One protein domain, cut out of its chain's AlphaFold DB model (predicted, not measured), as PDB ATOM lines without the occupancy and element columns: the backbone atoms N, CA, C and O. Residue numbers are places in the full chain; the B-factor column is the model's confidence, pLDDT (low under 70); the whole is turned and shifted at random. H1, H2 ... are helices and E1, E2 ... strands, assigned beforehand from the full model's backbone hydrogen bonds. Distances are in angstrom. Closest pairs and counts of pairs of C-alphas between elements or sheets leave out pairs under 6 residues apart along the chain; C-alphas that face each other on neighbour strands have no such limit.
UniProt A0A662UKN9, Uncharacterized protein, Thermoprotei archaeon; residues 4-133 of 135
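Overview. This is residues 4 to 133 of the 135 residues of an uncharacterized protein of Thermoprotei archaeon (UniProt A0A662UKN9). A twisted sheet of five strands stands between two groups of helices: H4 packs slantwise on one face with H1, H2 and H3 gathered round it, and the long H6 runs along the opposite face over E3 and E2, in a hairpin with H5. The 130 printed residues hold six named helices and five named strands, in the order H1 H2 H3 E1 H4 E2 E3 E4 E5 H5 H6. The sheet's order is E1 E5 E4 E3 E2, antiparallel throughout, and the class is mixed. The whole is compact, with a radius of gyration of the C-alphas of 15.2 A, and flat, spanning 44 by 41 by 21 A.

Arrangement. Begin with H1, residues 4 to 12, H2, residues 14 to 20, and H3, residues 22 to 25; these touch the hub H4, residues 44 to 57. Look for the closest C-alphas at Met 10 and Leu 53, 6.6 A, Leu 17 and Val 49, 5.6 A, and Cys 25 and Cys 45, 4.7 A. H1 and H2 are each about perpendicular to H4, at 77 and 80 degrees. H4 is on the sheet of E1, residues 41 to 43, E5, 88 to 93, E4, 80 to 85, E3, 71 to 76, and E2, 61 to 65, at a height over the sheet of 9.0 A. E2 E3 E4 E5 form a meander, each strand the antiparallel neighbour of the one before. Find N 42 and O 89 at 2.8 A between E1 and E5, N 83 and O 90 at 2.9 A between E4 and E5, N 75 and O 82 at 2.8 A between E3 and E4, and N 62 and O 74 at 2.8 A between E2 and E3. H5, residues 97 to 106, only grazes the sheet with residues 97 to 100. It touches H6, residues 112 to 131, at a shallow tilt of 7 degrees, opposite ways, with C-alphas 101 and 115 closest at 6.1 A. H6 is on the face opposite to H4, at a height over the sheet of 10.3 A. Every O i to N i+4 pair is within hydrogen-bond range in H1, H2, H4, H5 and H6; H3 is too short for such a pair.

Along the chain. Find C-alpha 4 at (-23.358, -79.075, -10.064), where H1 begins. H4 runs 20.2 A from C-alpha 44 at (-13.636, -73.319, -28.788). E3, E5 and E4 measure 16.9, 16.8 and 16.2 A, and H5 14.3 A. H6 runs 28.7 A to C-alpha 131 at (-15.398, -97.405, 0.356).

Size, cuts and confidence. The C-alphas farthest apart, those of Glu 27 and Ile 133, are 46.5 A apart. The printed part has no cut. The link from H3 to E1, residues 26 to 40, is long; the others are tight. Mean pLDDT of the printed part is 90.3, with residues 27 to 34 and 130 to 133 under 70.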
ATOM      1  N   GLU A   4     -22.969 -80.381 -10.608       93.44
ATOM      2  CA  GLU A   4     -23.358 -79.075 -10.064       93.44
ATOM      3  C   GLU A   4     -22.199 -78.406  -9.312       93.44
ATOM      4  O   GLU A   4     -21.993 -77.203  -9.421       93.44
ATOM      5  N   GLU A   5     -21.391 -79.189  -8.592       94.56
ATOM      6  CA  GLU A   5     -20.192 -78.694  -7.899       94.56
ATOM      7  C   GLU A   5     -19.110 -78.262  -8.902       94.56
ATOM      8  O   GLU A   5     -18.368 -77.312  -8.654       94.56
ATOM      9  N   PHE A   6     -19.024 -78.943 -10.049       94.69
ATOM     10  CA  PHE A   6     -18.130 -78.564 -11.141       94.69
ATOM     11  C   PHE A   6     -18.589 -77.254 -11.805       94.69
ATOM     12  O   PHE A   6     -17.770 -76.365 -12.033       94.69
ATOM     13  N   GLU A   7     -19.893 -77.087 -12.046       94.12
ATOM     14  CA  GLU A   7     -20.479 -75.836 -12.553       94.12
ATOM     15  C   GLU A   7     -20.274 -74.662 -11.582       94.12
ATOM     16  O   GLU A   7     -19.913 -73.560 -12.002       94.12
ATOM     17  N   GLU A   8     -20.465 -74.888 -10.278       93.69
ATOM     18  CA  GLU A   8     -20.200 -73.891  -9.236       93.69
ATOM     19  C   GLU A   8     -18.721 -73.476  -9.231       93.69
ATOM     20  O   GLU A   8     -18.415 -72.284  -9.275       93.69
ATOM     21  N   ALA A   9     -17.794 -74.437  -9.286       93.50
ATOM     22  CA  ALA A   9     -16.362 -74.147  -9.362       93.50
ATOM     23  C   ALA A   9     -15.981 -73.381 -10.643       93.50
ATOM     24  O   ALA A   9     -15.128 -72.485 -10.608       93.50
ATOM     25  N   MET A  10     -16.633 -73.693 -11.768       91.94
ATOM     26  CA  MET A  10     -16.464 -72.977 -13.033       91.94
ATOM     27  C   MET A  10     -16.890 -71.516 -12.908       91.94
ATOM     28  O   MET A  10     -16.167 -70.621 -13.341       91.94
ATOM     29  N   LEU A  11     -18.042 -71.270 -12.281       90.88
ATOM     30  CA  LEU A  11     -18.572 -69.933 -12.028       90.88
ATOM     31  C   LEU A  11     -17.651 -69.106 -11.130       90.88
ATOM     32  O   LEU A  11     -17.383 -67.940 -11.426       90.88
ATOM     33  N   GLU A  12     -17.158 -69.705 -10.048       91.75
ATOM     34  CA  GLU A  12     -16.262 -69.044  -9.097       91.75
ATOM     35  C   GLU A  12     -14.903 -68.699  -9.715       91.75
ATOM     36  O   GLU A  12     -14.314 -67.670  -9.383       91.75
ATOM     37  N   SER A  13     -14.421 -69.534 -10.639       90.12
ATOM     38  CA  SER A  13     -13.126 -69.373 -11.306       90.12
ATOM     39  C   SER A  13     -13.210 -68.740 -12.694       90.12
ATOM     40  O   SER A  13     -12.196 -68.692 -13.387       90.12
ATOM     41  N   LEU A  14     -14.381 -68.259 -13.125       87.31
ATOM     42  CA  LEU A  14     -14.630 -67.956 -14.537       87.31
ATOM     43  C   LEU A  14     -13.622 -66.969 -15.135       87.31
ATOM     44  O   LEU A  14     -13.140 -67.200 -16.234       87.31
ATOM     45  N   GLY A  15     -13.287 -65.901 -14.401       84.94
ATOM     46  CA  GLY A  15     -12.316 -64.898 -14.850       84.94
ATOM     47  C   GLY A  15     -10.937 -65.503 -15.117       84.94
ATOM     48  O   GLY A  15     -10.408 -65.352 -16.217       84.94
ATOM     49  N   ASP A  16     -10.411 -66.262 -14.151       89.69
ATOM     50  CA  ASP A  16      -9.121 -66.949 -14.278       89.69
ATOM     51  C   ASP A  16      -9.120 -67.919 -15.470       89.69
ATOM     52  O   ASP A  16      -8.167 -67.956 -16.244       89.69
ATOM     53  N   LEU A  17     -10.201 -68.692 -15.626       90.94
ATOM     54  CA  LEU A  17     -10.333 -69.680 -16.700       90.94
ATOM     55  C   LEU A  17     -10.400 -69.002 -18.074       90.94
ATOM     56  O   LEU A  17      -9.763 -69.454 -19.020       90.94
ATOM     57  N   THR A  18     -11.136 -67.893 -18.197       88.56
ATOM     58  CA  THR A  18     -11.190 -67.130 -19.454       88.56
ATOM     59  C   THR A  18      -9.859 -66.467 -19.793       88.56
ATOM     60  O   THR A  18      -9.513 -66.396 -20.970       88.56
ATOM     61  N   ASP A  19      -9.094 -66.030 -18.788       89.12
ATOM     62  CA  ASP A  19      -7.761 -65.453 -18.984       89.12
ATOM     63  C   ASP A  19      -6.749 -66.509 -19.451       89.12
ATOM     64  O   ASP A  19      -5.927 -66.238 -20.332       89.12
ATOM     65  N   GLU A  20      -6.830 -67.728 -18.911       90.69
ATOM     66  CA  GLU A  20      -6.048 -68.878 -19.381       90.69
ATOM     67  C   GLU A  20      -6.418 -69.256 -20.823       90.69
ATOM     68  O   GLU A  20      -5.550 -69.532 -21.650       90.69
ATOM     69  N   CYS A  21      -7.705 -69.163 -21.155       91.12
ATOM     70  CA  CYS A  21      -8.248 -69.465 -22.475       91.12
ATOM     71  C   CYS A  21      -8.276 -68.275 -23.446       91.12
ATOM     72  O   CYS A  21      -8.888 -68.380 -24.511       91.12
ATOM     73  N   LYS A  22      -7.619 -67.150 -23.136       90.06
ATOM     74  CA  LYS A  22      -7.741 -65.889 -23.899       90.06
ATOM     75  C   LYS A  22      -7.426 -66.022 -25.393       90.06
ATOM     76  O   LYS A  22      -8.070 -65.374 -26.214       90.06
ATOM     77  N   ASP A  23      -6.467 -66.880 -25.747       88.50
ATOM     78  CA  ASP A  23      -6.031 -67.077 -27.135       88.50
ATOM     79  C   ASP A  23      -7.118 -67.781 -27.971       88.50
ATOM     80  O   ASP A  23      -7.122 -67.684 -29.196       88.50
ATOM     81  N   ILE A  24      -8.065 -68.451 -27.302       88.50
ATOM     82  CA  ILE A  24      -9.211 -69.144 -27.897       88.50
ATOM     83  C   ILE A  24     -10.495 -68.311 -27.738       88.50
ATOM     84  O   ILE A  24     -11.279 -68.198 -28.678       88.50
ATOM     85  N   CYS A  25     -10.713 -67.706 -26.568       83.00
ATOM     86  CA  CYS A  25     -11.917 -66.933 -26.241       83.00
ATOM     87  C   CYS A  25     -11.949 -65.525 -26.861       83.00
ATOM     88  O   CYS A  25     -13.020 -64.918 -26.935       83.00
ATOM     89  N   GLY A  26     -10.800 -65.015 -27.318       78.44
ATOM     90  CA  GLY A  26     -10.654 -63.681 -27.899       78.44
ATOM     91  C   GLY A  26     -10.661 -62.547 -26.865       78.44
ATOM     92  O   GLY A  26     -11.041 -62.724 -25.710       78.44
ATOM     93  N   GLU A  27     -10.253 -61.348 -27.298       63.09
ATOM     94  CA  GLU A  27     -10.077 -60.168 -26.426       63.09
ATOM     95  C   GLU A  27     -11.381 -59.646 -25.795       63.09
ATOM     96  O   GLU A  27     -11.336 -58.984 -24.761       63.09
ATOM     97  N   GLU A  28     -12.544 -59.945 -26.384       58.38
ATOM     98  CA  GLU A  28     -13.848 -59.544 -25.830       58.38
ATOM     99  C   GLU A  28     -14.419 -60.552 -24.819       58.38
ATOM    100  O   GLU A  28     -15.470 -60.287 -24.234       58.38
ATOM    101  N   GLY A  29     -13.720 -61.671 -24.579       54.28
ATOM    102  CA  GLY A  29     -14.104 -62.684 -23.605       54.28
ATOM    103  C   GLY A  29     -15.461 -63.290 -23.940       54.28
ATOM    104  O   GLY A  29     -16.483 -62.898 -23.367       54.28
ATOM    105  N   ALA A  30     -15.488 -64.262 -24.858       54.97
ATOM    106  CA  ALA A  30     -16.647 -65.140 -24.964       54.97
ATOM    107  C   ALA A  30     -16.990 -65.638 -23.552       54.97
ATOM    108  O   ALA A  30     -16.144 -66.221 -22.878       54.97
ATOM    109  N   ARG A  31     -18.193 -65.308 -23.064       64.00
ATOM    110  CA  ARG A  31     -18.641 -65.754 -21.746       64.00
ATOM    111  C   ARG A  31     -19.002 -67.222 -21.884       64.00
ATOM    112  O   ARG A  31     -19.979 -67.493 -22.586       64.00
ATOM    113  N   PRO A  32     -18.252 -68.128 -21.246       60.84
ATOM    114  CA  PRO A  32     -18.535 -69.543 -21.348       60.84
ATOM    115  C   PRO A  32     -19.957 -69.831 -20.877       60.84
ATOM    116  O   PRO A  32     -20.495 -69.116 -20.015       60.84
ATOM    117  N   MET A  33     -20.571 -70.876 -21.422       67.00
ATOM    118  CA  MET A  33     -21.839 -71.365 -20.901       67.00
ATOM    119  C   MET A  33     -21.690 -71.707 -19.417       67.00
ATOM    120  O   MET A  33     -20.876 -72.528 -19.016       67.00
ATOM    121  N   LEU A  34     -22.513 -71.063 -18.588       68.00
ATOM    122  CA  LEU A  34     -22.484 -71.218 -17.130       68.00
ATOM    123  C   LEU A  34     -23.146 -72.508 -16.641       68.00
ATOM    124  O   LEU A  34     -23.080 -72.817 -15.457       68.00
ATOM    125  N   ARG A  35     -23.848 -73.201 -17.539       85.62
ATOM    126  CA  ARG A  35     -24.486 -74.479 -17.263       85.62
ATOM    127  C   ARG A  35     -24.117 -75.475 -18.333       85.62
ATOM    128  O   ARG A  35     -24.267 -75.184 -19.519       85.62
ATOM    129  N   LEU A  36     -23.684 -76.633 -17.881       90.88
ATOM    130  CA  LEU A  36     -23.331 -77.762 -18.696       90.88
ATOM    131  C   LEU A  36     -24.563 -78.657 -18.843       90.88
ATOM    132  O   LEU A  36     -25.137 -79.163 -17.887       90.88
ATOM    133  N   VAL A  37     -24.995 -78.802 -20.082       91.25
ATOM    134  CA  VAL A  37     -26.078 -79.672 -20.521       91.25
ATOM    135  C   VAL A  37     -25.488 -80.962 -21.091       91.25
ATOM    136  O   VAL A  37     -24.561 -80.919 -21.905       91.25
ATOM    137  N   GLU A  38     -26.047 -82.093 -20.667       91.00
ATOM    138  CA  GLU A  38     -25.756 -83.433 -21.186       91.00
ATOM    139  C   GLU A  38     -26.022 -83.514 -22.699       91.00
ATOM    140  O   GLU A  38     -26.980 -82.927 -23.209       91.00
ATOM    141  N   GLY A  39     -25.159 -84.221 -23.434       84.19
ATOM    142  CA  GLY A  39     -25.299 -84.418 -24.885       84.19
ATOM    143  C   GLY A  39     -25.068 -83.171 -25.754       84.19
ATOM    144  O   GLY A  39     -25.162 -83.250 -26.980       84.19
ATOM    145  N   VAL A  40     -24.754 -82.018 -25.155       91.12
ATOM    146  CA  VAL A  40     -24.277 -80.838 -25.887       91.12
ATOM    147  C   VAL A  40     -22.775 -80.958 -26.117       91.12
ATOM    148  O   VAL A  40     -22.014 -81.265 -25.199       91.12
ATOM    149  N   VAL A  41     -22.360 -80.675 -27.351       93.44
ATOM    150  CA  VAL A  41     -20.952 -80.583 -27.739       93.44
ATOM    151  C   VAL A  41     -20.483 -79.144 -27.554       93.44
ATOM    152  O   VAL A  41     -21.043 -78.217 -28.140       93.44
ATOM    153  N   TYR A  42     -19.458 -78.970 -26.728       93.50
ATOM    154  CA  TYR A  42     -18.797 -77.697 -26.462       93.50
ATOM    155  C   TYR A  42     -17.547 -77.584 -27.324       93.50
ATOM    156  O   TYR A  42     -16.749 -78.517 -27.384       93.50
ATOM    157  N   GLU A  43     -17.345 -76.424 -27.942       93.38
ATOM    158  CA  GLU A  43     -16.228 -76.148 -28.849       93.38
ATOM    159  C   GLU A  43     -15.555 -74.821 -28.470       93.38
ATOM    160  O   GLU A  43     -16.113 -73.993 -27.743       93.38
ATOM    161  N   GLY A  44     -14.334 -74.595 -28.960       91.31
ATOM    162  CA  GLY A  44     -13.636 -73.319 -28.788       91.31
ATOM    163  C   GLY A  44     -13.470 -72.907 -27.319       91.31
ATOM    164  O   GLY A  44     -12.849 -73.623 -26.531       91.31
ATOM    165  N   CYS A  45     -13.992 -71.728 -26.961       90.69
ATOM    166  CA  CYS A  45     -13.830 -71.154 -25.622       90.69
ATOM    167  C   CYS A  45     -14.439 -72.040 -24.526       90.69
ATOM    168  O   CYS A  45     -13.784 -72.279 -23.513       90.69
ATOM    169  N   ASP A  46     -15.640 -72.587 -24.748       92.06
ATOM    170  CA  ASP A  46     -16.319 -73.439 -23.764       92.06
ATOM    171  C   ASP A  46     -15.502 -74.705 -23.480       92.06
ATOM    172  O   ASP A  46     -15.212 -75.025 -22.327       92.06
ATOM    173  N   ARG A  47     -15.033 -75.378 -24.540       93.94
ATOM    174  CA  ARG A  47     -14.148 -76.548 -24.427       93.94
ATOM    175  C   ARG A  47     -12.867 -76.218 -23.670       93.94
ATOM    176  O   ARG A  47     -12.421 -77.013 -22.845       93.94
ATOM    177  N   CYS A  48     -12.252 -75.069 -23.962       93.75
ATOM    178  CA  CYS A  48     -11.036 -74.649 -23.272       93.75
ATOM    179  C   CYS A  48     -11.282 -74.448 -21.777       93.75
ATOM    180  O   CYS A  48     -10.513 -74.955 -20.967       93.75
ATOM    181  N   VAL A  49     -12.368 -73.770 -21.409       94.06
ATOM    182  CA  VAL A  49     -12.702 -73.493 -20.008       94.06
ATOM    183  C   VAL A  49     -13.010 -74.776 -19.241       94.06
ATOM    184  O   VAL A  49     -12.511 -74.945 -18.128       94.06
ATOM    185  N   ILE A  50     -13.744 -75.714 -19.848       95.31
ATOM    186  CA  ILE A  50     -13.983 -77.045 -19.269       95.31
ATOM    187  C   ILE A  50     -12.650 -77.762 -19.017       95.31
ATOM    188  O   ILE A  50     -12.419 -78.265 -17.918       95.31
ATOM    189  N   ARG A  51     -11.747 -77.766 -20.008       95.44
ATOM    190  CA  ARG A  51     -10.421 -78.384 -19.889       95.44
ATOM    191  C   ARG A  51      -9.576 -77.742 -18.790       95.44
ATOM    192  O   ARG A  51      -9.068 -78.453 -17.928       95.44
ATOM    193  N   ALA A  52      -9.462 -76.418 -18.800       94.94
ATOM    194  CA  ALA A  52      -8.696 -75.669 -17.811       94.94
ATOM    195  C   ALA A  52      -9.219 -75.926 -16.393       94.94
ATOM    196  O   ALA A  52      -8.436 -76.070 -15.457       94.94
ATOM    197  N   LEU A  53     -10.538 -76.060 -16.220       95.69
ATOM    198  CA  LEU A  53     -11.114 -76.374 -14.919       95.69
ATOM    199  C   LEU A  53     -10.833 -77.813 -14.473       95.69
ATOM    200  O   LEU A  53     -10.486 -78.018 -13.310       95.69
ATOM    201  N   VAL A  54     -10.949 -78.793 -15.376       96.50
ATOM    202  CA  VAL A  54     -10.556 -80.190 -15.108       96.50
ATOM    203  C   VAL A  54      -9.109 -80.251 -14.613       96.50
ATOM    204  O   VAL A  54      -8.845 -80.856 -13.569       96.50
ATOM    205  N   ASP A  55      -8.203 -79.551 -15.300       95.56
ATOM    206  CA  ASP A  55      -6.786 -79.478 -14.942       95.56
ATOM    207  C   ASP A  55      -6.579 -78.734 -13.602       95.56
ATOM    208  O   ASP A  55      -5.866 -79.223 -12.721       95.56
ATOM    209  N   LYS A  56      -7.253 -77.591 -13.388       95.44
ATOM    210  CA  LYS A  56      -7.171 -76.773 -12.158       95.44
ATOM    211  C   LYS A  56      -7.645 -77.526 -10.916       95.44
ATOM    212  O   LYS A  56      -7.049 -77.381  -9.847       95.44
ATOM    213  N   LEU A  57      -8.715 -78.309 -11.039       96.06
ATOM    214  CA  LEU A  57      -9.275 -79.102  -9.941       96.06
ATOM    215  C   LEU A  57      -8.544 -80.436  -9.737       96.06
ATOM    216  O   LEU A  57      -8.786 -81.106  -8.732       96.06
ATOM    217  N   GLY A  58      -7.653 -80.824 -10.657       95.06
ATOM    218  CA  GLY A  58      -6.958 -82.108 -10.605       95.06
ATOM    219  C   GLY A  58      -7.926 -83.288 -10.669       95.06
ATOM    220  O   GLY A  58      -7.751 -84.268  -9.939       95.06
ATOM    221  N   ILE A  59      -8.974 -83.174 -11.491       95.56
ATOM    222  CA  ILE A  59      -9.962 -84.244 -11.656       95.56
ATOM    223  C   ILE A  59      -9.272 -85.474 -12.233       95.56
ATOM    224  O   ILE A  59      -8.466 -85.382 -13.157       95.56
ATOM    225  N   GLN A  60      -9.591 -86.642 -11.675       95.06
ATOM    226  CA  GLN A  60      -9.031 -87.893 -12.166       95.06
ATOM    227  C   GLN A  60      -9.473 -88.127 -13.608       95.06
ATOM    228  O   GLN A  60     -10.672 -88.143 -13.899       95.06
ATOM    229  N   SER A  61      -8.498 -88.339 -14.489       96.38
ATOM    230  CA  SER A  61      -8.739 -88.506 -15.913       96.38
ATOM    231  C   SER A  61      -8.029 -89.721 -16.506       96.38
ATOM    232  O   SER A  61      -7.084 -90.271 -15.932       96.38
ATOM    233  N   PHE A  62      -8.524 -90.162 -17.660       96.94
ATOM    234  CA  PHE A  62      -7.995 -91.267 -18.441       96.94
ATOM    235  C   PHE A  62      -7.782 -90.825 -19.886       96.94
ATOM    236  O   PHE A  62      -8.731 -90.551 -20.621       96.94
ATOM    237  N   SER A  63      -6.518 -90.767 -20.284       96.31
ATOM    238  CA  SER A  63      -6.087 -90.364 -21.619       96.31
ATOM    239  C   SER A  63      -6.124 -91.526 -22.609       96.31
ATOM    240  O   SER A  63      -5.685 -92.633 -22.295       96.31
ATOM    241  N   ILE A  64      -6.561 -91.254 -23.835       95.12
ATOM    242  CA  ILE A  64      -6.593 -92.211 -24.940       95.12
ATOM    243  C   ILE A  64      -6.132 -91.586 -26.254       95.12
ATOM    244  O   ILE A  64      -6.106 -90.371 -26.442       95.12
ATOM    245  N   THR A  65      -5.806 -92.455 -27.202       94.25
ATOM    246  CA  THR A  65      -5.692 -92.102 -28.614       94.25
ATOM    247  C   THR A  65      -6.727 -92.922 -29.369       94.25
ATOM    248  O   THR A  65      -6.728 -94.151 -29.264       94.25
ATOM    249  N   TYR A  66      -7.623 -92.251 -30.088       92.62
ATOM    250  CA  TYR A  66      -8.617 -92.909 -30.929       92.62
ATOM    251  C   TYR A  66      -7.941 -93.573 -32.134       92.62
ATOM    252  O   TYR A  66      -6.809 -93.250 -32.505       92.62
ATOM    253  N   SER A  67      -8.652 -94.489 -32.788       91.81
ATOM    254  CA  SER A  67      -8.141 -95.228 -33.953       91.81
ATOM    255  C   SER A  67      -7.771 -94.328 -35.140       91.81
ATOM    256  O   SER A  67      -6.953 -94.712 -35.972       91.81
ATOM    257  N   ASP A  68      -8.352 -93.127 -35.218       89.94
ATOM    258  CA  ASP A  68      -8.047 -92.114 -36.235       89.94
ATOM    259  C   ASP A  68      -6.833 -91.228 -35.882       89.94
ATOM    260  O   ASP A  68      -6.440 -90.369 -36.674       89.94
ATOM    261  N   GLY A  69      -6.207 -91.458 -34.724       91.19
ATOM    262  CA  GLY A  69      -5.035 -90.733 -34.244       91.19
ATOM    263  C   GLY A  69      -5.346 -89.479 -33.427       91.19
ATOM    264  O   GLY A  69      -4.404 -88.858 -32.936       91.19
ATOM    265  N   ARG A  70      -6.623 -89.105 -33.250       92.31
ATOM    266  CA  ARG A  70      -7.000 -87.994 -32.364       92.31
ATOM    267  C   ARG A  70      -6.750 -88.350 -30.903       92.31
ATOM    268  O   ARG A  70      -6.865 -89.514 -30.507       92.31
ATOM    269  N   TYR A  71      -6.427 -87.344 -30.097       94.00
ATOM    270  CA  TYR A  71      -6.304 -87.509 -28.654       94.00
ATOM    271  C   TYR A  71      -7.651 -87.268 -27.966       94.00
ATOM    272  O   TYR A  71      -8.427 -86.390 -28.354       94.00
ATOM    273  N   GLY A  72      -7.923 -88.070 -26.941       95.31
ATOM    274  CA  GLY A  72      -9.089 -87.938 -26.082       95.31
ATOM    275  C   GLY A  72      -8.712 -88.101 -24.623       95.31
ATOM    276  O   GLY A  72      -7.730 -88.757 -24.275       95.31
ATOM    277  N   GLU A  73      -9.514 -87.517 -23.756       97.31
ATOM    278  CA  GLU A  73      -9.389 -87.631 -22.318       97.31
ATOM    279  C   GLU A  73     -10.778 -87.729 -21.704       97.31
ATOM    280  O   GLU A  73     -11.658 -86.937 -22.025       97.31
ATOM    281  N   TYR A  74     -10.968 -88.689 -20.809       98.00
ATOM    282  CA  TYR A  74     -12.182 -88.802 -20.014       98.00
ATOM    283  C   TYR A  74     -11.880 -88.345 -18.597       98.00
ATOM    284  O   TYR A  74     -11.019 -88.937 -17.955       98.00
ATOM    285  N   ALA A  75     -12.570 -87.329 -18.093       97.62
ATOM    286  CA  ALA A  75     -12.487 -86.895 -16.703       97.62
ATOM    287  C   ALA A  75     -13.716 -87.381 -15.928       97.62
ATOM    288  O   ALA A  75     -14.851 -87.249 -16.388       97.62
ATOM    289  N   TYR A  76     -13.489 -87.970 -14.757       97.00
ATOM    290  CA  TYR A  76     -14.541 -88.590 -13.960       97.00
ATOM    291  C   TYR A  76     -15.176 -87.606 -12.974       97.00
ATOM    292  O   TYR A  76     -14.500 -87.051 -12.105       97.00
ATOM    293  N   LEU A  77     -16.496 -87.472 -13.061       95.00
ATOM    294  CA  LEU A  77     -17.360 -86.905 -12.033       95.00
ATOM    295  C   LEU A  77     -18.240 -88.033 -11.460       95.00
ATOM    296  O   LEU A  77     -18.560 -88.997 -12.148       95.00
ATOM    297  N   GLU A  78     -18.687 -87.909 -10.212       92.94
ATOM    298  CA  GLU A  78     -19.462 -88.951  -9.502       92.94
ATOM    299  C   GLU A  78     -20.660 -89.480 -10.303       92.94
ATOM    300  O   GLU A  78     -20.990 -90.667 -10.261       92.94
ATOM    301  N   THR A  79     -21.327 -88.584 -11.032       93.69
ATOM    302  CA  THR A  79     -22.534 -88.876 -11.813       93.69
ATOM    303  C   THR A  79     -22.326 -88.770 -13.322       93.69
ATOM    304  O   THR A  79     -23.212 -89.164 -14.076       93.69
ATOM    305  N   HIS A  80     -21.174 -88.269 -13.776       96.62
ATOM    306  CA  HIS A  80     -20.930 -87.921 -15.177       96.62
ATOM    307  C   HIS A  80     -19.487 -88.190 -15.590       96.62
ATOM    308  O   HIS A  80     -18.570 -88.188 -14.780       96.62
ATOM    309  N   VAL A  81     -19.264 -88.341 -16.883       97.25
ATOM    310  CA  VAL A  81     -17.937 -88.316 -17.485       97.25
ATOM    311  C   VAL A  81     -17.875 -87.116 -18.412       97.25
ATOM    312  O   VAL A  81     -18.782 -86.895 -19.212       97.25
ATOM    313  N   ILE A  82     -16.804 -86.340 -18.301       97.56
ATOM    314  CA  ILE A  82     -16.477 -85.312 -19.284       97.56
ATOM    315  C   ILE A  82     -15.538 -85.954 -20.296       97.56
ATOM    316  O   ILE A  82     -14.426 -86.333 -19.937       97.56
ATOM    317  N   GLU A  83     -15.954 -86.076 -21.548       97.62
ATOM    318  CA  GLU A  83     -15.018 -86.358 -22.634       97.62
ATOM    319  C   GLU A  83     -14.447 -85.038 -23.149       97.62
ATOM    320  O   GLU A  83     -15.186 -84.089 -23.400       97.62
ATOM    321  N   ILE A  84     -13.130 -84.984 -23.316       97.44
ATOM    322  CA  ILE A  84     -12.403 -83.849 -23.867       97.44
ATOM    323  C   ILE A  84     -11.493 -84.365 -24.975       97.44
ATOM    324  O   ILE A  84     -10.559 -85.126 -24.739       97.44
ATOM    325  N   THR A  85     -11.735 -83.901 -26.189       95.75
ATOM    326  CA  THR A  85     -10.879 -84.118 -27.358       95.75
ATOM    327  C   THR A  85     -10.122 -82.835 -27.690       95.75
ATOM    328  O   THR A  85     -10.249 -81.817 -26.995       95.75
ATOM    329  N   ASP A  86      -9.317 -82.857 -28.748       91.00
ATOM    330  CA  ASP A  86      -8.605 -81.667 -29.222       91.00
ATOM    331  C   ASP A  86      -9.561 -80.527 -29.614       91.00
ATOM    332  O   ASP A  86      -9.265 -79.358 -29.365       91.00
ATOM    333  N   GLU A  87     -10.726 -80.863 -30.170       91.00
ATOM    334  CA  GLU A  87     -11.670 -79.885 -30.728       91.00
ATOM    335  C   GLU A  87     -12.887 -79.668 -29.820       91.00
ATOM    336  O   GLU A  87     -13.365 -78.540 -29.676       91.00
ATOM    337  N   ASN A  88     -13.336 -80.730 -29.149       94.94
ATOM    338  CA  ASN A  88     -14.650 -80.781 -28.515       94.94
ATOM    339  C   ASN A  88     -14.573 -81.223 -27.053       94.94
ATOM    340  O   ASN A  88     -13.673 -81.975 -26.678       94.94
ATOM    341  N   ALA A  89     -15.553 -80.821 -26.248       96.25
ATOM    342  CA  ALA A  89     -15.866 -81.448 -24.971       96.25
ATOM    343  C   ALA A  89     -17.349 -81.826 -24.907       96.25
ATOM    344  O   ALA A  89     -18.182 -81.153 -25.510       96.25
ATOM    345  N   GLN A  90     -17.690 -82.878 -24.169       96.31
ATOM    346  CA  GLN A  90     -19.080 -83.262 -23.920       96.31
ATOM    347  C   GLN A  90     -19.261 -83.883 -22.536       96.31
ATOM    348  O   GLN A  90     -18.343 -84.493 -21.987       96.31
ATOM    349  N   ILE A  91     -20.462 -83.718 -21.982       96.75
ATOM    350  CA  ILE A  91     -20.860 -84.274 -20.687       96.75
ATOM    351  C   ILE A  91     -21.768 -85.468 -20.931       96.75
ATOM    352  O   ILE A  91     -22.786 -85.347 -21.616       96.75
ATOM    353  N   ILE A  92     -21.396 -86.604 -20.354       97.00
ATOM    354  CA  ILE A  92     -22.063 -87.885 -20.559       97.00
ATOM    355  C   ILE A  92     -22.487 -88.427 -19.192       97.00
ATOM    356  O   ILE A  92     -21.629 -88.569 -18.314       97.00
ATOM    357  N   PRO A  93     -23.769 -88.747 -18.966       96.06
ATOM    358  CA  PRO A  93     -24.200 -89.414 -17.744       96.06
ATOM    359  C   PRO A  93     -23.462 -90.739 -17.553       96.06
ATOM    360  O   PRO A  93     -23.299 -91.525 -18.487       96.06
ATOM    361  N   ILE A  94     -23.039 -91.034 -16.323       94.38
ATOM    362  CA  ILE A  94     -22.276 -92.259 -16.048       94.38
ATOM    363  C   ILE A  94     -23.070 -93.537 -16.357       94.38
ATOM    364  O   ILE A  94     -22.488 -94.577 -16.664       94.38
ATOM    365  N   GLU A  95     -24.399 -93.459 -16.265       94.31
ATOM    366  CA  GLU A  95     -25.316 -94.559 -16.572       94.31
ATOM    367  C   GLU A  95     -25.348 -94.873 -18.076       94.31
ATOM    368  O   GLU A  95     -25.470 -96.039 -18.445       94.31
ATOM    369  N   GLU A  96     -25.148 -93.861 -18.924       95.75
ATOM    370  CA  GLU A  96     -25.158 -93.964 -20.391       95.75
ATOM    371  C   GLU A  96     -23.752 -94.180 -20.972       95.75
ATOM    372  O   GLU A  96     -23.589 -94.670 -22.088       95.75
ATOM    373  N   PHE A  97     -22.704 -93.882 -20.200       95.69
ATOM    374  CA  PHE A  97     -21.321 -93.952 -20.669       95.69
ATOM    375  C   PHE A  97     -20.901 -95.351 -21.157       95.69
ATOM    376  O   PHE A  97     -20.045 -95.488 -22.031       95.69
ATOM    377  N   GLY A  98     -21.507 -96.410 -20.614       96.12
ATOM    378  CA  GLY A  98     -21.275 -97.777 -21.082       96.12
ATOM    379  C   GLY A  98     -21.701 -97.989 -22.536       96.12
ATOM    380  O   GLY A  98     -20.915 -98.550 -23.303       96.12
ATOM    381  N   GLU A  99     -22.899 -97.507 -22.884       96.88
ATOM    382  CA  GLU A  99     -23.481 -97.566 -24.231       96.88
ATOM    383  C   GLU A  99     -22.706 -96.654 -25.186       96.88
ATOM    384  O   GLU A  99     -22.329 -97.089 -26.270       96.88
ATOM    385  N   TYR A 100     -22.336 -95.451 -24.735       96.31
ATOM    386  CA  TYR A 100     -21.471 -94.544 -25.492       96.31
ATOM    387  C   TYR A 100     -20.159 -95.215 -25.941       96.31
ATOM    388  O   TYR A 100     -19.759 -95.123 -27.102       96.31
ATOM    389  N   LEU A 101     -19.491 -95.948 -25.043       97.12
ATOM    390  CA  LEU A 101     -18.276 -96.686 -25.401       97.12
ATOM    391  C   LEU A 101     -18.536 -97.811 -26.411       97.12
ATOM    392  O   LEU A 101     -17.670 -98.068 -27.247       97.12
ATOM    393  N   ASP A 102     -19.688 -98.487 -26.338       97.69
ATOM    394  CA  ASP A 102     -20.055 -99.517 -27.317       97.69
ATOM    395  C   ASP A 102     -20.277 -98.904 -28.703       97.69
ATOM    396  O   ASP A 102     -19.777 -99.445 -29.688       97.69
ATOM    397  N   GLU A 103     -20.924 -97.739 -28.782       96.88
ATOM    398  CA  GLU A 103     -21.085 -97.005 -30.040       96.88
ATOM    399  C   GLU A 103     -19.729 -96.619 -30.644       96.88
ATOM    400  O   GLU A 103     -19.482 -96.849 -31.829       96.88
ATOM    401  N   LEU A 104     -18.798 -96.096 -29.839       95.62
ATOM    402  CA  LEU A 104     -17.451 -95.765 -30.317       95.62
ATOM    403  C   LEU A 104     -16.696 -96.988 -30.858       95.62
ATOM    404  O   LEU A 104     -15.919 -96.858 -31.810       95.62
ATOM    405  N   VAL A 105     -16.908 -98.165 -30.269       97.50
ATOM    406  CA  VAL A 105     -16.353 -99.427 -30.772       97.50
ATOM    407  C   VAL A 105     -17.033 -99.839 -32.077       97.50
ATOM    408  O   VAL A 105     -16.345-100.194 -33.034       97.50
ATOM    409  N   GLU A 106     -18.361 -99.741 -32.157       97.50
ATOM    410  CA  GLU A 106     -19.133-100.064 -33.362       97.50
ATOM    411  C   GLU A 106     -18.726 -99.189 -34.557       97.50
ATOM    412  O   GLU A 106     -18.548 -99.691 -35.671       97.50
ATOM    413  N   PHE A 107     -18.486 -97.897 -34.324       95.81
ATOM    414  CA  PHE A 107     -17.988 -96.968 -35.341       95.81
ATOM    415  C   PHE A 107     -16.492 -97.123 -35.651       95.81
ATOM    416  O   PHE A 107     -15.970 -96.429 -36.526       95.81
ATOM    417  N   GLY A 108     -15.786 -98.027 -34.966       95.25
ATOM    418  CA  GLY A 108     -14.357 -98.264 -35.159       95.25
ATOM    419  C   GLY A 108     -13.468 -97.111 -34.682       95.25
ATOM    420  O   GLY A 108     -12.317 -97.011 -35.104       95.25
ATOM    421  N   LEU A 109     -13.986 -96.231 -33.821       94.56
ATOM    422  CA  LEU A 109     -13.224 -95.141 -33.206       94.56
ATOM    423  C   LEU A 109     -12.413 -95.638 -32.009       94.56
ATOM    424  O   LEU A 109     -11.305 -95.151 -31.774       94.56
ATOM    425  N   LEU A 110     -12.909 -96.660 -31.310       95.19
ATOM    426  CA  LEU A 110     -12.217 -97.347 -30.223       95.19
ATOM    427  C   LEU A 110     -12.078 -98.846 -30.491       95.19
ATOM    428  O   LEU A 110     -12.913 -99.465 -31.142       95.19
ATOM    429  N   SER A 111     -11.020 -99.442 -29.942       95.25
ATOM    430  CA  SER A 111     -10.906-100.901 -29.865       95.25
ATOM    431  C   SER A 111     -11.668-101.437 -28.649       95.25
ATOM    432  O   SER A 111     -11.773-100.749 -27.629       95.25
ATOM    433  N   GLU A 112     -12.140-102.686 -28.716       95.94
ATOM    434  CA  GLU A 112     -12.755-103.368 -27.563       95.94
ATOM    435  C   GLU A 112     -11.823-103.399 -26.342       95.94
ATOM    436  O   GLU A 112     -12.274-103.229 -25.211       95.94
ATOM    437  N   GLU A 113     -10.516-103.574 -26.565       95.88
ATOM    438  CA  GLU A 113      -9.506-103.573 -25.504       95.88
ATOM    439  C   GLU A 113      -9.454-102.211 -24.800       95.88
ATOM    440  O   GLU A 113      -9.548-102.137 -23.574       95.88
ATOM    441  N   THR A 114      -9.376-101.122 -25.569       95.38
ATOM    442  CA  THR A 114      -9.358 -99.759 -25.021       95.38
ATOM    443  C   THR A 114     -10.654 -99.442 -24.280       95.38
ATOM    444  O   THR A 114     -10.602 -98.927 -23.165       95.38
ATOM    445  N   ALA A 115     -11.812 -99.793 -24.847       96.44
ATOM    446  CA  ALA A 115     -13.100 -99.623 -24.177       96.44
ATOM    447  C   ALA A 115     -13.162-100.409 -22.853       96.44
ATOM    448  O   ALA A 115     -13.649 -99.893 -21.846       96.44
ATOM    449  N   GLY A 116     -12.612-101.628 -22.823       96.75
ATOM    450  CA  GLY A 116     -12.464-102.429 -21.608       96.75
ATOM    451  C   GLY A 116     -11.649-101.720 -20.526       96.75
ATOM    452  O   GLY A 116     -12.102-101.627 -19.385       96.75
ATOM    453  N   LEU A 117     -10.500-101.143 -20.887       96.81
ATOM    454  CA  LEU A 117      -9.649-100.397 -19.953       96.81
ATOM    455  C   LEU A 117     -10.360 -99.171 -19.366       96.81
ATOM    456  O   LEU A 117     -10.293 -98.944 -18.157       96.81
ATOM    457  N   ILE A 118     -11.091 -98.412 -20.190       96.94
ATOM    458  CA  ILE A 118     -11.850 -97.243 -19.720       96.94
ATOM    459  C   ILE A 118     -12.949 -97.684 -18.736       96.94
ATOM    460  O   ILE A 118     -13.124 -97.081 -17.674       96.94
ATOM    461  N   ARG A 119     -13.667 -98.773 -19.039       95.81
ATOM    462  CA  ARG A 119     -14.697 -99.334 -18.145       95.81
ATOM    463  C   ARG A 119     -14.111 -99.793 -16.819       95.81
ATOM    464  O   ARG A 119     -14.707 -99.564 -15.765       95.81
ATOM    465  N   GLU A 120     -12.968-100.470 -16.847       96.00
ATOM    466  CA  GLU A 120     -12.276-100.900 -15.633       96.00
ATOM    467  C   GLU A 120     -11.844 -99.712 -14.778       96.00
ATOM    468  O   GLU A 120     -12.053 -99.738 -13.560       96.00
ATOM    469  N   TRP A 121     -11.316 -98.664 -15.414       96.06
ATOM    470  CA  TRP A 121     -10.950 -97.417 -14.758       96.06
ATOM    471  C   TRP A 121     -12.154 -96.775 -14.055       96.06
ATOM    472  O   TRP A 121     -12.109 -96.619 -12.835       96.06
ATOM    473  N   ILE A 122     -13.274 -96.537 -14.744       94.06
ATOM    474  CA  ILE A 122     -14.483 -95.967 -14.113       94.06
ATOM    475  C   ILE A 122     -14.991 -96.837 -12.967       94.06
ATOM    476  O   ILE A 122     -15.305 -96.348 -11.882       94.06
ATOM    477  N   ASN A 123     -15.042 -98.153 -13.172       92.81
ATOM    478  CA  ASN A 123     -15.470 -99.072 -12.124       92.81
ATOM    479  C   ASN A 123     -14.528 -99.061 -10.913       92.81
ATOM    480  O   ASN A 123     -14.970 -99.350  -9.799       92.81
ATOM    481  N   SER A 124     -13.239 -98.770 -11.104       94.25
ATOM    482  CA  SER A 124     -12.296 -98.606  -9.998       94.25
ATOM    483  C   SER A 124     -12.622 -97.370  -9.162       94.25
ATOM    484  O   SER A 124     -12.759 -97.510  -7.947       94.25
ATOM    485  N   LEU A 125     -12.900 -96.234  -9.809       91.69
ATOM    486  CA  LEU A 125     -13.248 -94.974  -9.149       91.69
ATOM    487  C   LEU A 125     -14.546 -95.091  -8.346       91.69
ATOM    488  O   LEU A 125     -14.568 -94.815  -7.147       91.69
ATOM    489  N   ARG A 126     -15.598 -95.655  -8.949       87.62
ATOM    490  CA  ARG A 126     -16.887 -95.881  -8.268       87.62
ATOM    491  C   ARG A 126     -16.761 -96.749  -7.010       87.62
ATOM    492  O   ARG A 126     -17.499 -96.576  -6.040       87.62
ATOM    493  N   ARG A 127     -15.839 -97.722  -7.007       87.69
ATOM    494  CA  ARG A 127     -15.585 -98.570  -5.829       87.69
ATOM    495  C   ARG A 127     -14.850 -97.825  -4.723       87.69
ATOM    496  O   ARG A 127     -15.065 -98.146  -3.555       87.69
ATOM    497  N   GLU A 128     -13.965 -96.898  -5.067       82.19
ATOM    498  CA  GLU A 128     -13.251 -96.075  -4.088       82.19
ATOM    499  C   GLU A 128     -14.210 -95.123  -3.369       82.19
ATOM    500  O   GLU A 128     -14.175 -95.047  -2.141       82.19
ATOM    501  N   GLU A 129     -15.163 -94.532  -4.093       72.38
ATOM    502  CA  GLU A 129     -16.222 -93.698  -3.511       72.38
ATOM    503  C   GLU A 129     -17.120 -94.488  -2.551       72.38
ATOM    504  O   GLU A 129     -17.358 -94.070  -1.417       72.38
ATOM    505  N   GLY A 130     -17.529 -95.702  -2.939       63.38
ATOM    506  CA  GLY A 130     -18.311 -96.587  -2.070       63.38
ATOM    507  C   GLY A 130     -17.565 -97.067  -0.814       63.38
ATOM    508  O   GLY A 130     -18.195 -97.451   0.174       63.38
ATOM    509  N   ARG A 131     -16.225 -97.043  -0.813       59.09
ATOM    510  CA  ARG A 131     -15.398 -97.405   0.356       59.09
ATOM    511  C   ARG A 131     -15.236 -96.262   1.359       59.09
ATOM    512  O   ARG A 131     -14.947 -96.546   2.519       59.09
ATOM    513  N   GLY A 132     -15.478 -95.012   0.959       53.31
ATOM    514  CA  GLY A 132     -15.415 -93.839   1.838       53.31
ATOM    515  C   GLY A 132     -16.527 -93.754   2.894       53.31
ATOM    516  O   GLY A 132     -16.435 -92.934   3.798       53.31
ATOM    517  N   ILE A 133     -17.557 -94.608   2.821       50.69
ATOM    518  CA  ILE A 133     -18.749 -94.563   3.695       50.69
ATOM    519  C   ILE A 133     -18.589 -95.438   4.965       50.69
ATOM    520  O   ILE A 133     -19.425 -95.389   5.863       50.69
TER     521      ILE A 133